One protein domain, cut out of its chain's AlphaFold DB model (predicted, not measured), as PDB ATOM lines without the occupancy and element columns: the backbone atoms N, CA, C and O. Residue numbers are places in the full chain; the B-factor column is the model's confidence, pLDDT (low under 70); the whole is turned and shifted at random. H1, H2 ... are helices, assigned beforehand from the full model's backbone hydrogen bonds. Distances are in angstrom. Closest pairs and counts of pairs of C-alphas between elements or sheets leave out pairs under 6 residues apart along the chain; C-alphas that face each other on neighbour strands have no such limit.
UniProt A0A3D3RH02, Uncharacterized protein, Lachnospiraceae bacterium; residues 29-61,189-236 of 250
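AT A GLANCE: This is residues 29 to 61 and 189 to 236 of the 250 residues of an uncharacterized protein of Lachnospiraceae bacterium (UniProt A0A3D3RH02). Three helices are stacked side over side, with the longest, H2, in the middle: H1 crosses it on one side, and H3 folds back along its other side, so to speak the second leg of a helical hairpin. After H1 an unnamed stretch, residues 44 to 61, folds back toward the end where H1 begins. The printed part has 81 residues with three named helices, in the order H1, H2, H3, and no named strand; the class is all helix. It is compact, with a radius of gyration of the C-alphas of 12.3 A, and elongated in outline, spanning 39 by 22 by 19 A.

HOW THE PARTS SIT: Start with H1, residues 29 to 43, and look from it to H2, residues 189 to 210. The two touch, and the closest C-alphas, those of Ser 37 and Phe 197, are 4.9 A apart. H2 touches H1 with residues 193 to 201 alone. Their lines stand at a steep tilt of 53 degrees, and they run the same way. Go on to H3, residues 221 to 235, which touches H2; here the closest C-alphas are those of Ala 195 and Ile 231, 5.7 A apart. H2 and H3 form a helical hairpin, running opposite ways at a shallow tilt of 32 degrees, only just short of steep. H1 and H3 are apart. In the backbones of H1, H2 and H3, every pair of O i and N i+4 is within hydrogen-bond range.

IN THESE COORDINATES: Find C-alpha 29 at (51.419, 18.110, 19.915); from there H1 runs 21.6 A to C-alpha 43. Residues 44 to 61 then bring you to the cut. Pick up the printed part again at C-alpha 189, at (42.693, 20.835, 17.314), where H2 begins; its 22 residues cover 31.6 A to C-alpha 210. H3 begins at Pro 221 and runs 20.7 A to C-alpha 235 at (36.776, 17.070, 23.897).

THE WHOLE: The two C-alphas farthest apart are those of Phe 59 and Gln 212, at 38.7 A. Residues 62 to 188 are not printed, and across this cut C-alphas 61 and 189 are 10.8 A apart. The link from H1 to H2 is the link across the cut. The link from H2 to H3, with 10 residues between them, is short. The C-alphas of residues 44 to 61 lie 8 to 20 A from the mean of the C-alphas. The model's mean pLDDT over the printed part is 95.6, and no printed residue is under 70.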
ATOM      1  N   GLU A  29      52.690  17.391  20.070       94.19
ATOM      2  CA  GLU A  29      51.419  18.110  19.915       94.19
ATOM      3  C   GLU A  29      50.919  18.722  21.237       94.19
ATOM      4  O   GLU A  29      50.625  19.911  21.305       94.19
ATOM      5  N   ALA A  30      50.893  17.934  22.315       94.19
ATOM      6  CA  ALA A  30      50.431  18.390  23.625       94.19
ATOM      7  C   ALA A  30      51.374  19.441  24.250       94.19
ATOM      8  O   ALA A  30      50.937  20.343  24.964       94.19
ATOM      9  N   LEU A  31      52.678  19.351  23.964       93.12
ATOM     10  CA  LEU A  31      53.673  20.331  24.411       93.12
ATOM     11  C   LEU A  31      53.548  21.658  23.659       93.12
ATOM     12  O   LEU A  31      53.613  22.710  24.292       93.12
ATOM     13  N   GLU A  32      53.368  21.603  22.338       94.75
ATOM     14  CA  GLU A  32      53.164  22.776  21.481       94.75
ATOM     15  C   GLU A  32      51.867  23.499  21.855       94.75
ATOM     16  O   GLU A  32      51.863  24.723  21.999       94.75
ATOM     17  N   ARG A  33      50.789  22.744  22.102       96.81
ATOM     18  CA  ARG A  33      49.518  23.286  22.593       96.81
ATOM     19  C   ARG A  33      49.688  24.019  23.918       96.81
ATOM     20  O   ARG A  33      49.293  25.177  24.028       96.81
ATOM     21  N   ARG A  34      50.349  23.383  24.891       95.38
ATOM     22  CA  ARG A  34      50.674  24.023  26.168       95.38
ATOM     23  C   ARG A  34      51.459  25.312  25.967       95.38
ATOM     24  O   ARG A  34      51.134  26.314  26.591       95.38
ATOM     25  N   GLU A  35      52.515  25.290  25.156       94.69
ATOM     26  CA  GLU A  35      53.354  26.471  24.918       94.69
ATOM     27  C   GLU A  35      52.526  27.627  24.346       94.69
ATOM     28  O   GLU A  35      52.608  28.747  24.849       94.69
ATOM     29  N   HIS A  36      51.639  27.337  23.394       96.38
ATOM     30  CA  HIS A  36      50.707  28.316  22.848       96.38
ATOM     31  C   HIS A  36      49.764  28.903  23.916       96.38
ATOM     32  O   HIS A  36      49.643  30.126  24.015       96.38
ATOM     33  N   SER A  37      49.154  28.071  24.766       97.50
ATOM     34  CA  SER A  37      48.303  28.535  25.873       97.50
ATOM     35  C   SER A  37      49.066  29.412  26.868       97.50
ATOM     36  O   SER A  37      48.576  30.463  27.286       97.50
ATOM     37  N   LEU A  38      50.297  29.026  27.224       95.69
ATOM     38  CA  LEU A  38      51.158  29.801  28.122       95.69
ATOM     39  C   LEU A  38      51.515  31.166  27.528       95.69
ATOM     40  O   LEU A  38      51.511  32.170  28.242       95.69
ATOM     41  N   GLU A  39      51.799  31.233  26.225       95.75
ATOM     42  CA  GLU A  39      52.054  32.501  25.544       95.75
ATOM     43  C   GLU A  39      50.836  33.429  25.576       95.75
ATOM     44  O   GLU A  39      50.997  34.634  25.792       95.75
ATOM     45  N   GLN A  40      49.628  32.893  25.385       95.69
ATOM     46  CA  GLN A  40      48.391  33.675  25.473       95.69
ATOM     47  C   GLN A  40      48.157  34.205  26.892       95.69
ATOM     48  O   GLN A  40      47.984  35.412  27.075       95.69
ATOM     49  N   LEU A  41      48.240  33.336  27.901       96.12
ATOM     50  CA  LEU A  41      48.055  33.705  29.309       96.12
ATOM     51  C   LEU A  41      49.095  34.729  29.769       96.12
ATOM     52  O   LEU A  41      48.764  35.714  30.431       96.12
ATOM     53  N   LYS A  42      50.347  34.582  29.324       94.25
ATOM     54  CA  LYS A  42      51.408  35.551  29.605       94.25
ATOM     55  C   LYS A  42      51.099  36.937  29.036       94.25
ATOM     56  O   LYS A  42      51.378  37.931  29.703       94.25
ATOM     57  N   ARG A  43      50.495  37.034  27.843       94.19
ATOM     58  CA  ARG A  43      50.042  38.327  27.279       94.19
ATOM     59  C   ARG A  43      48.930  38.966  28.110       94.19
ATOM     60  O   ARG A  43      48.824  40.188  28.124       94.19
ATOM     61  N   GLN A  44      48.149  38.155  28.820       92.88
ATOM     62  CA  GLN A  44      47.123  38.593  29.768       92.88
ATOM     63  C   GLN A  44      47.675  38.832  31.190       92.88
ATOM     64  O   GLN A  44      46.913  39.147  32.098       92.88
ATOM     65  N   ASN A  45      48.997  38.736  31.394       92.75
ATOM     66  CA  ASN A  45      49.661  38.811  32.703       92.75
ATOM     67  C   ASN A  45      49.179  37.742  33.699       92.75
ATOM     68  O   ASN A  45      49.153  37.976  34.907       92.75
ATOM     69  N   ILE A  46      48.811  36.566  33.193       94.38
ATOM     70  CA  ILE A  46      48.383  35.416  33.987       94.38
ATOM     71  C   ILE A  46      49.527  34.407  34.014       94.38
ATOM     72  O   ILE A  46      50.003  33.955  32.971       94.38
ATOM     73  N   TYR A  47      49.988  34.071  35.216       91.62
ATOM     74  CA  TYR A  47      50.981  33.022  35.414       91.62
ATOM     75  C   TYR A  47      50.292  31.670  35.551       91.62
ATOM     76  O   TYR A  47      49.356  31.525  36.333       91.62
ATOM     77  N   THR A  48      50.793  30.677  34.822       91.25
ATOM     78  CA  THR A  48      50.426  29.276  35.014       91.25
ATOM     79  C   THR A  48      51.668  28.406  34.955       91.25
ATOM     80  O   THR A  48      52.590  28.685  34.182       91.25
ATOM     81  N   PRO A  49      51.746  27.369  35.793       89.75
ATOM     82  CA  PRO A  49      52.984  26.660  35.962       89.75
ATOM     83  C   PRO A  49      53.154  25.489  35.005       89.75
ATOM     84  O   PRO A  49      52.213  24.799  34.619       89.75
ATOM     85  N   LEU A  50      54.413  25.197  34.701       87.00
ATOM     86  CA  LEU A  50      54.802  24.115  33.802       87.00
ATOM     87  C   LEU A  50      54.577  22.701  34.343       87.00
ATOM     88  O   LEU A  50      54.543  21.756  33.557       87.00
ATOM     89  N   TRP A  51      54.462  22.539  35.663       86.69
ATOM     90  CA  TRP A  51      54.204  21.230  36.268       86.69
ATOM     91  C   TRP A  51      52.750  20.777  36.115       86.69
ATOM     92  O   TRP A  51      52.457  19.633  36.458       86.69
ATOM     93  N   LEU A  52      51.855  21.628  35.592       90.38
ATOM     94  CA  LEU A  52      50.537  21.177  35.163       90.38
ATOM     95  C   LEU A  52      50.671  20.143  34.053       90.38
ATOM     96  O   LEU A  52      51.449  20.304  33.103       90.38
ATOM     97  N   SER A  53      49.872  19.089  34.183       89.94
ATOM     98  CA  SER A  53      49.752  18.049  33.173       89.94
ATOM     99  C   SER A  53      49.388  18.653  31.818       89.94
ATOM    100  O   SER A  53      48.698  19.669  31.716       89.94
ATOM    101  N   VAL A  54      49.881  18.026  30.756       93.31
ATOM    102  CA  VAL A  54      49.352  18.279  29.416       93.31
ATOM    103  C   VAL A  54      48.054  17.499  29.254       93.31
ATOM    104  O   VAL A  54      47.933  16.407  29.810       93.31
ATOM    105  N   ILE A  55      47.105  18.057  28.510       94.75
ATOM    106  CA  ILE A  55      45.884  17.337  28.142       94.75
ATOM    107  C   ILE A  55      46.160  16.362  26.987       94.75
ATOM    108  O   ILE A  55      47.207  16.435  26.332       94.75
ATOM    109  N   ASP A  56      45.200  15.478  26.730       94.69
ATOM    110  CA  ASP A  56      45.247  14.480  25.661       94.69
ATOM    111  C   ASP A  56      45.484  15.075  24.262       94.69
ATOM    112  O   ASP A  56      45.128  16.218  23.949       94.69
ATOM    113  N   THR A  57      46.083  14.275  23.384       96.31
ATOM    114  CA  THR A  57      46.220  14.588  21.954       96.31
ATOM    115  C   THR A  57      44.966  14.247  21.148       96.31
ATOM    116  O   THR A  57      44.104  13.491  21.598       96.31
ATOM    117  N   GLU A  58      44.896  14.732  19.905       95.94
ATOM    118  CA  GLU A  58      43.822  14.430  18.944       95.94
ATOM    119  C   GLU A  58      43.596  12.918  18.739       95.94
ATOM    120  O   GLU A  58      42.491  12.493  18.410       95.94
ATOM    121  N   PHE A  59      44.628  12.088  18.942       93.44
ATOM    122  CA  PHE A  59      44.544  10.627  18.812       93.44
ATOM    123  C   PHE A  59      44.126   9.899  20.095       93.44
ATOM    124  O   PHE A  59      43.834   8.702  20.045       93.44
ATOM    125  N   GLU A  60      44.168  10.580  21.238       94.81
ATOM    126  CA  GLU A  60      43.863  10.016  22.557       94.81
ATOM    127  C   GLU A  60      42.420  10.320  22.974       94.81
ATOM    128  O   GLU A  60      41.797   9.515  23.669       94.81
ATOM    129  N   VAL A  61      41.862  11.432  22.491       95.75
ATOM    130  CA  VAL A  61      40.493  11.832  22.804       95.75
ATOM    131  C   VAL A  61      39.424  11.056  22.041       95.75
ATOM    132  O   VAL A  61      39.589  10.648  20.892       95.75
ATOM    133  N   LYS A 189      41.561  20.011  16.903       97.81
ATOM    134  CA  LYS A 189      42.693  20.835  17.314       97.81
ATOM    135  C   LYS A 189      42.240  22.157  17.940       97.81
ATOM    136  O   LYS A 189      42.689  22.455  19.041       97.81
ATOM    137  N   GLU A 190      41.360  22.926  17.295       98.19
ATOM    138  CA  GLU A 190      40.823  24.177  17.863       98.19
ATOM    139  C   GLU A 190      40.132  23.952  19.218       98.19
ATOM    140  O   GLU A 190      40.373  24.694  20.174       98.19
ATOM    141  N   LEU A 191      39.319  22.900  19.332       98.56
ATOM    142  CA  LEU A 191      38.633  22.564  20.582       98.56
ATOM    143  C   LEU A 191      39.619  22.196  21.700       98.56
ATOM    144  O   LEU A 191      39.463  22.655  22.833       98.56
ATOM    145  N   LEU A 192      40.650  21.404  21.390       98.50
ATOM    146  CA  LEU A 192      41.688  21.038  22.352       98.50
ATOM    147  C   LEU A 192      42.564  22.230  22.733       98.50
ATOM    148  O   LEU A 192      42.910  22.368  23.903       98.50
ATOM    149  N   ASP A 193      42.904  23.106  21.787       98.50
ATOM    150  CA  ASP A 193      43.665  24.324  22.070       98.50
ATOM    151  C   ASP A 193      42.922  25.209  23.084       98.50
ATOM    152  O   ASP A 193      43.530  25.685  24.044       98.50
ATOM    153  N   TYR A 194      41.600  25.363  22.939       98.50
ATOM    154  CA  TYR A 194      40.789  26.065  23.938       98.50
ATOM    155  C   TYR A 194      40.686  25.292  25.262       98.50
ATOM    156  O   TYR A 194      40.756  25.905  26.330       98.50
ATOM    157  N   ALA A 195      40.564  23.960  25.223       98.31
ATOM    158  CA  ALA A 195      40.545  23.127  26.429       98.31
ATOM    159  C   ALA A 195      41.818  23.304  27.270       98.31
ATOM    160  O   ALA A 195      41.750  23.460  28.486       98.31
ATOM    161  N   ASP A 196      42.977  23.343  26.618       98.38
ATOM    162  CA  ASP A 196      44.273  23.521  27.266       98.38
ATOM    163  C   ASP A 196      44.437  24.932  27.857       98.38
ATOM    164  O   ASP A 196      44.976  25.085  28.962       98.38
ATOM    165  N   PHE A 197      43.935  25.948  27.147       98.12
ATOM    166  CA  PHE A 197      43.892  27.330  27.619       98.12
ATOM    167  C   PHE A 197      43.012  27.475  28.867       98.12
ATOM    168  O   PHE A 197      43.483  27.987  29.886       98.12
ATOM    169  N   ILE A 198      41.761  27.001  28.820       98.00
ATOM    170  CA  ILE A 198      40.819  27.184  29.932       98.00
ATOM    171  C   ILE A 198      41.205  26.344  31.154       98.00
ATOM    172  O   ILE A 198      41.077  26.837  32.267       98.00
ATOM    173  N   PHE A 199      41.757  25.139  30.967       98.06
ATOM    174  CA  PHE A 199      42.286  24.304  32.055       98.06
ATOM    175  C   PHE A 199      43.358  25.049  32.864       98.06
ATOM    176  O   PHE A 199      43.349  25.073  34.095       98.06
ATOM    177  N   ARG A 200      44.268  25.732  32.164       97.81
ATOM    178  CA  ARG A 200      45.304  26.565  32.786       97.81
ATOM    179  C   ARG A 200      44.731  27.810  33.443       97.81
ATOM    180  O   ARG A 200      45.182  28.187  34.524       97.81
ATOM    181  N   LEU A 201      43.761  28.453  32.801       97.69
ATOM    182  CA  LEU A 201      43.108  29.624  33.369       97.69
ATOM    183  C   LEU A 201      42.347  29.278  34.657       97.69
ATOM    184  O   LEU A 201      42.426  30.032  35.627       97.69
ATOM    185  N   ASP A 202      41.667  28.133  34.686       97.69
ATOM    186  CA  ASP A 202      40.956  27.631  35.862       97.69
ATOM    187  C   ASP A 202      41.921  27.323  37.011       97.69
ATOM    188  O   ASP A 202      41.703  27.767  38.141       97.69
ATOM    189  N   TRP A 203      43.067  26.699  36.707       97.25
ATOM    190  CA  TRP A 203      44.137  26.542  37.692       97.25
ATOM    191  C   TRP A 203      44.556  27.889  38.295       97.25
ATOM    192  O   TRP A 203      44.606  28.026  39.516       97.25
ATOM    193  N   ALA A 204      44.806  28.908  37.464       97.38
ATOM    194  CA  ALA A 204      45.226  30.227  37.947       97.38
ATOM    195  C   ALA A 204      44.152  30.902  38.816       97.38
ATOM    196  O   ALA A 204      44.471  31.573  39.800       97.38
ATOM    197  N   CYS A 205      42.874  30.716  38.475       96.81
ATOM    198  CA  CYS A 205      41.756  31.195  39.286       96.81
ATOM    199  C   CYS A 205      41.681  30.460  40.633       96.81
ATOM    200  O   CYS A 205      41.452  31.087  41.671       96.81
ATOM    201  N   THR A 206      41.902  29.144  40.635       95.81
ATOM    202  CA  THR A 206      41.918  28.322  41.850       95.81
ATOM    203  C   THR A 206      43.101  28.660  42.754       95.81
ATOM    204  O   THR A 206      42.891  28.845  43.953       95.81
ATOM    205  N   ASP A 207      44.301  28.819  42.202       96.19
ATOM    206  CA  ASP A 207      45.511  29.222  42.928       96.19
ATOM    207  C   ASP A 207      45.320  30.586  43.611       96.19
ATOM    208  O   ASP A 207      45.433  30.699  44.834       96.19
ATOM    209  N   ALA A 208      44.862  31.595  42.858       95.31
ATOM    210  CA  ALA A 208      44.548  32.913  43.409       95.31
ATOM    211  C   ALA A 208      43.513  32.835  44.545       95.31
ATOM    212  O   ALA A 208      43.676  33.468  45.590       95.31
ATOM    213  N   ARG A 209      42.465  32.018  44.384       94.81
ATOM    214  CA  ARG A 209      41.430  31.823  45.409       94.81
ATOM    215  C   ARG A 209      41.977  31.165  46.678       94.81
ATOM    216  O   ARG A 209      41.566  31.562  47.771       94.81
ATOM    217  N   LEU A 210      42.871  30.179  46.562       94.38
ATOM    218  CA  LEU A 210      43.509  29.522  47.712       94.38
ATOM    219  C   LEU A 210      44.358  30.507  48.527       94.38
ATOM    220  O   LEU A 210      44.315  30.476  49.760       94.38
ATOM    221  N   ASP A 211      45.016  31.443  47.844       94.38
ATOM    222  CA  ASP A 211      45.812  32.511  48.454       94.38
ATOM    223  C   ASP A 211      45.002  33.772  48.811       94.38
ATOM    224  O   ASP A 211      45.563  34.767  49.275       94.38
ATOM    225  N   GLN A 212      43.671  33.740  48.657       94.19
ATOM    226  CA  GLN A 212      42.761  34.869  48.922       94.19
ATOM    227  C   GLN A 212      43.109  36.133  48.109       94.19
ATOM    228  O   GLN A 212      42.876  37.265  48.545       94.19
ATOM    229  N   LEU A 213      43.663  35.934  46.917       94.06
ATOM    230  CA  LEU A 213      43.962  36.957  45.928       94.06
ATOM    231  C   LEU A 213      42.773  37.141  44.968       94.06
ATOM    232  O   LEU A 213      41.946  36.239  44.812       94.06
ATOM    233  N   PRO A 214      42.648  38.316  44.320       92.50
ATOM    234  CA  PRO A 214      41.661  38.497  43.263       92.50
ATOM    235  C   PRO A 214      41.954  37.567  42.082       92.50
ATOM    236  O   PRO A 214      43.114  37.276  41.789       92.50
ATOM    237  N   ALA A 215      40.897  37.160  41.377       93.50
ATOM    238  CA  ALA A 215      41.024  36.392  40.148       93.50
ATOM    239  C   ALA A 215      41.928  37.119  39.129       93.50
ATOM    240  O   ALA A 215      41.891  38.358  39.030       93.50
ATOM    241  N   PRO A 216      42.762  36.374  38.385       94.00
ATOM    242  CA  PRO A 216      43.742  36.960  37.484       94.00
ATOM    243  C   PRO A 216      43.055  37.736  36.358       94.00
ATOM    244  O   PRO A 216      42.038  37.304  35.825       94.00
ATOM    245  N   ASN A 217      43.616  38.894  35.996       93.06
ATOM    246  CA  ASN A 217      43.147  39.734  34.886       93.06
ATOM    247  C   ASN A 217      41.621  40.006  34.872       93.06
ATOM    248  O   ASN A 217      41.020  40.094  33.807       93.06
ATOM    249  N   HIS A 218      40.995  40.144  36.049       92.50
ATOM    250  CA  HIS A 218      39.548  40.370  36.208       92.50
ATOM    251  C   HIS A 218      38.639  39.239  35.700       92.50
ATOM    252  O   HIS A 218      37.447  39.470  35.519       92.50
ATOM    253  N   MET A 219      39.177  38.037  35.497       95.69
ATOM    254  CA  MET A 219      38.384  36.872  35.105       95.69
ATOM    255  C   MET A 219      37.351  36.518  36.176       95.69
ATOM    256  O   MET A 219      37.573  36.751  37.367       95.69
ATOM    257  N   ASP A 220      36.233  35.940  35.751       97.44
ATOM    258  CA  ASP A 220      35.202  35.392  36.622       97.44
ATOM    259  C   ASP A 220      35.459  33.883  36.810       97.44
ATOM    260  O   ASP A 220      35.285  33.108  35.864       97.44
ATOM    261  N   PRO A 221      35.884  33.433  38.009       96.62
ATOM    262  CA  PRO A 221      36.195  32.027  38.250       96.62
ATOM    263  C   PRO A 221      35.016  31.079  38.013       96.62
ATOM    264  O   PRO A 221      35.237  29.933  37.631       96.62
ATOM    265  N   GLU A 222      33.776  31.528  38.236       96.56
ATOM    266  CA  GLU A 222      32.593  30.683  38.038       96.56
ATOM    267  C   GLU A 222      32.347  30.470  36.538       96.56
ATOM    268  O   GLU A 222      32.127  29.340  36.104       96.56
ATOM    269  N   VAL A 223      32.512  31.517  35.721       98.25
ATOM    270  CA  VAL A 223      32.458  31.412  34.251       98.25
ATOM    271  C   VAL A 223      33.567  30.505  33.717       98.25
ATOM    272  O   VAL A 223      33.309  29.633  32.886       98.25
ATOM    273  N   VAL A 224      34.800  30.687  34.199       98.25
ATOM    274  CA  VAL A 224      35.953  29.870  33.794       98.25
ATOM    275  C   VAL A 224      35.700  28.387  34.076       98.25
ATOM    276  O   VAL A 224      35.895  27.561  33.182       98.25
ATOM    277  N   MET A 225      35.200  28.054  35.269       97.75
ATOM    278  CA  MET A 225      34.891  26.679  35.667       97.75
ATOM    279  C   MET A 225      33.782  26.050  34.804       97.75
ATOM    280  O   MET A 225      33.930  24.913  34.352       97.75
ATOM    281  N   GLU A 226      32.683  26.765  34.528       98.12
ATOM    282  CA  GLU A 226      31.600  26.236  33.679       98.12
ATOM    283  C   GLU A 226      32.083  25.994  32.236       98.12
ATOM    284  O   GLU A 226      31.787  24.962  31.622       98.12
ATOM    285  N   ARG A 227      32.919  26.893  31.697       98.38
ATOM    286  CA  ARG A 227      33.524  26.687  30.372       98.38
ATOM    287  C   ARG A 227      34.519  25.533  30.351       98.38
ATOM    288  O   ARG A 227      34.541  24.791  29.368       98.38
ATOM    289  N   HIS A 228      35.305  25.369  31.415       98.38
ATOM    290  CA  HIS A 228      36.224  24.245  31.586       98.38
ATOM    291  C   HIS A 228      35.460  22.917  31.577       98.38
ATOM    292  O   HIS A 228      35.762  22.052  30.751       98.38
ATOM    293  N   LYS A 229      34.396  22.799  32.382       98.19
ATOM    294  CA  LYS A 229      33.509  21.627  32.382       98.19
ATOM    295  C   LYS A 229      32.994  21.314  30.977       98.19
ATOM    296  O   LYS A 229      33.121  20.190  30.491       98.19
ATOM    297  N   SER A 230      32.425  22.315  30.311       98.25
ATOM    298  CA  SER A 230      31.853  22.145  28.977       98.25
ATOM    299  C   SER A 230      32.865  21.648  27.960       98.25
ATOM    300  O   SER A 230      32.593  20.669  27.263       98.25
ATOM    301  N   ILE A 231      34.028  22.299  27.863       98.50
ATOM    302  CA  ILE A 231      34.997  21.919  26.840       98.50
ATOM    303  C   ILE A 231      35.616  20.556  27.134       98.50
ATOM    304  O   ILE A 231      35.789  19.792  26.195       98.50
ATOM    305  N   PHE A 232      35.852  20.199  28.401       98.19
ATOM    306  CA  PHE A 232      36.359  18.868  28.753       98.19
ATOM    307  C   PHE A 232      35.375  17.757  28.398       98.19
ATOM    308  O   PHE A 232      35.800  16.693  27.948       98.19
ATOM    309  N   TRP A 233      34.071  18.004  28.534       98.38
ATOM    310  CA  TRP A 233      33.054  17.069  28.053       98.38
ATOM    311  C   TRP A 233      33.033  16.977  26.520       98.38
ATOM    312  O   TRP A 233      32.978  15.880  25.968       98.38
ATOM    313  N   ILE A 234      33.113  18.117  25.820       98.31
ATOM    314  CA  ILE A 234      33.117  18.174  24.346       98.31
ATOM    315  C   ILE A 234      34.352  17.474  23.766       98.31
ATOM    316  O   ILE A 234      34.244  16.763  22.767       98.31
ATOM    317  N   THR A 235      35.526  17.674  24.366       97.88
ATOM    318  CA  THR A 235      36.776  17.070  23.897       97.88
ATOM    319  C   THR A 235      36.964  15.651  24.412       97.88
ATOM    320  O   THR A 235      37.718  14.904  23.808       97.88
ATOM    321  N   GLY A 236      36.296  15.250  25.495       96.12
ATOM    322  CA  GLY A 236      36.514  13.958  26.148       96.12
ATOM    323  C   GLY A 236      37.777  13.904  27.019       96.12
ATOM    324  O   GLY A 236      38.180  12.814  27.423       96.12
TER     325      GLY A 236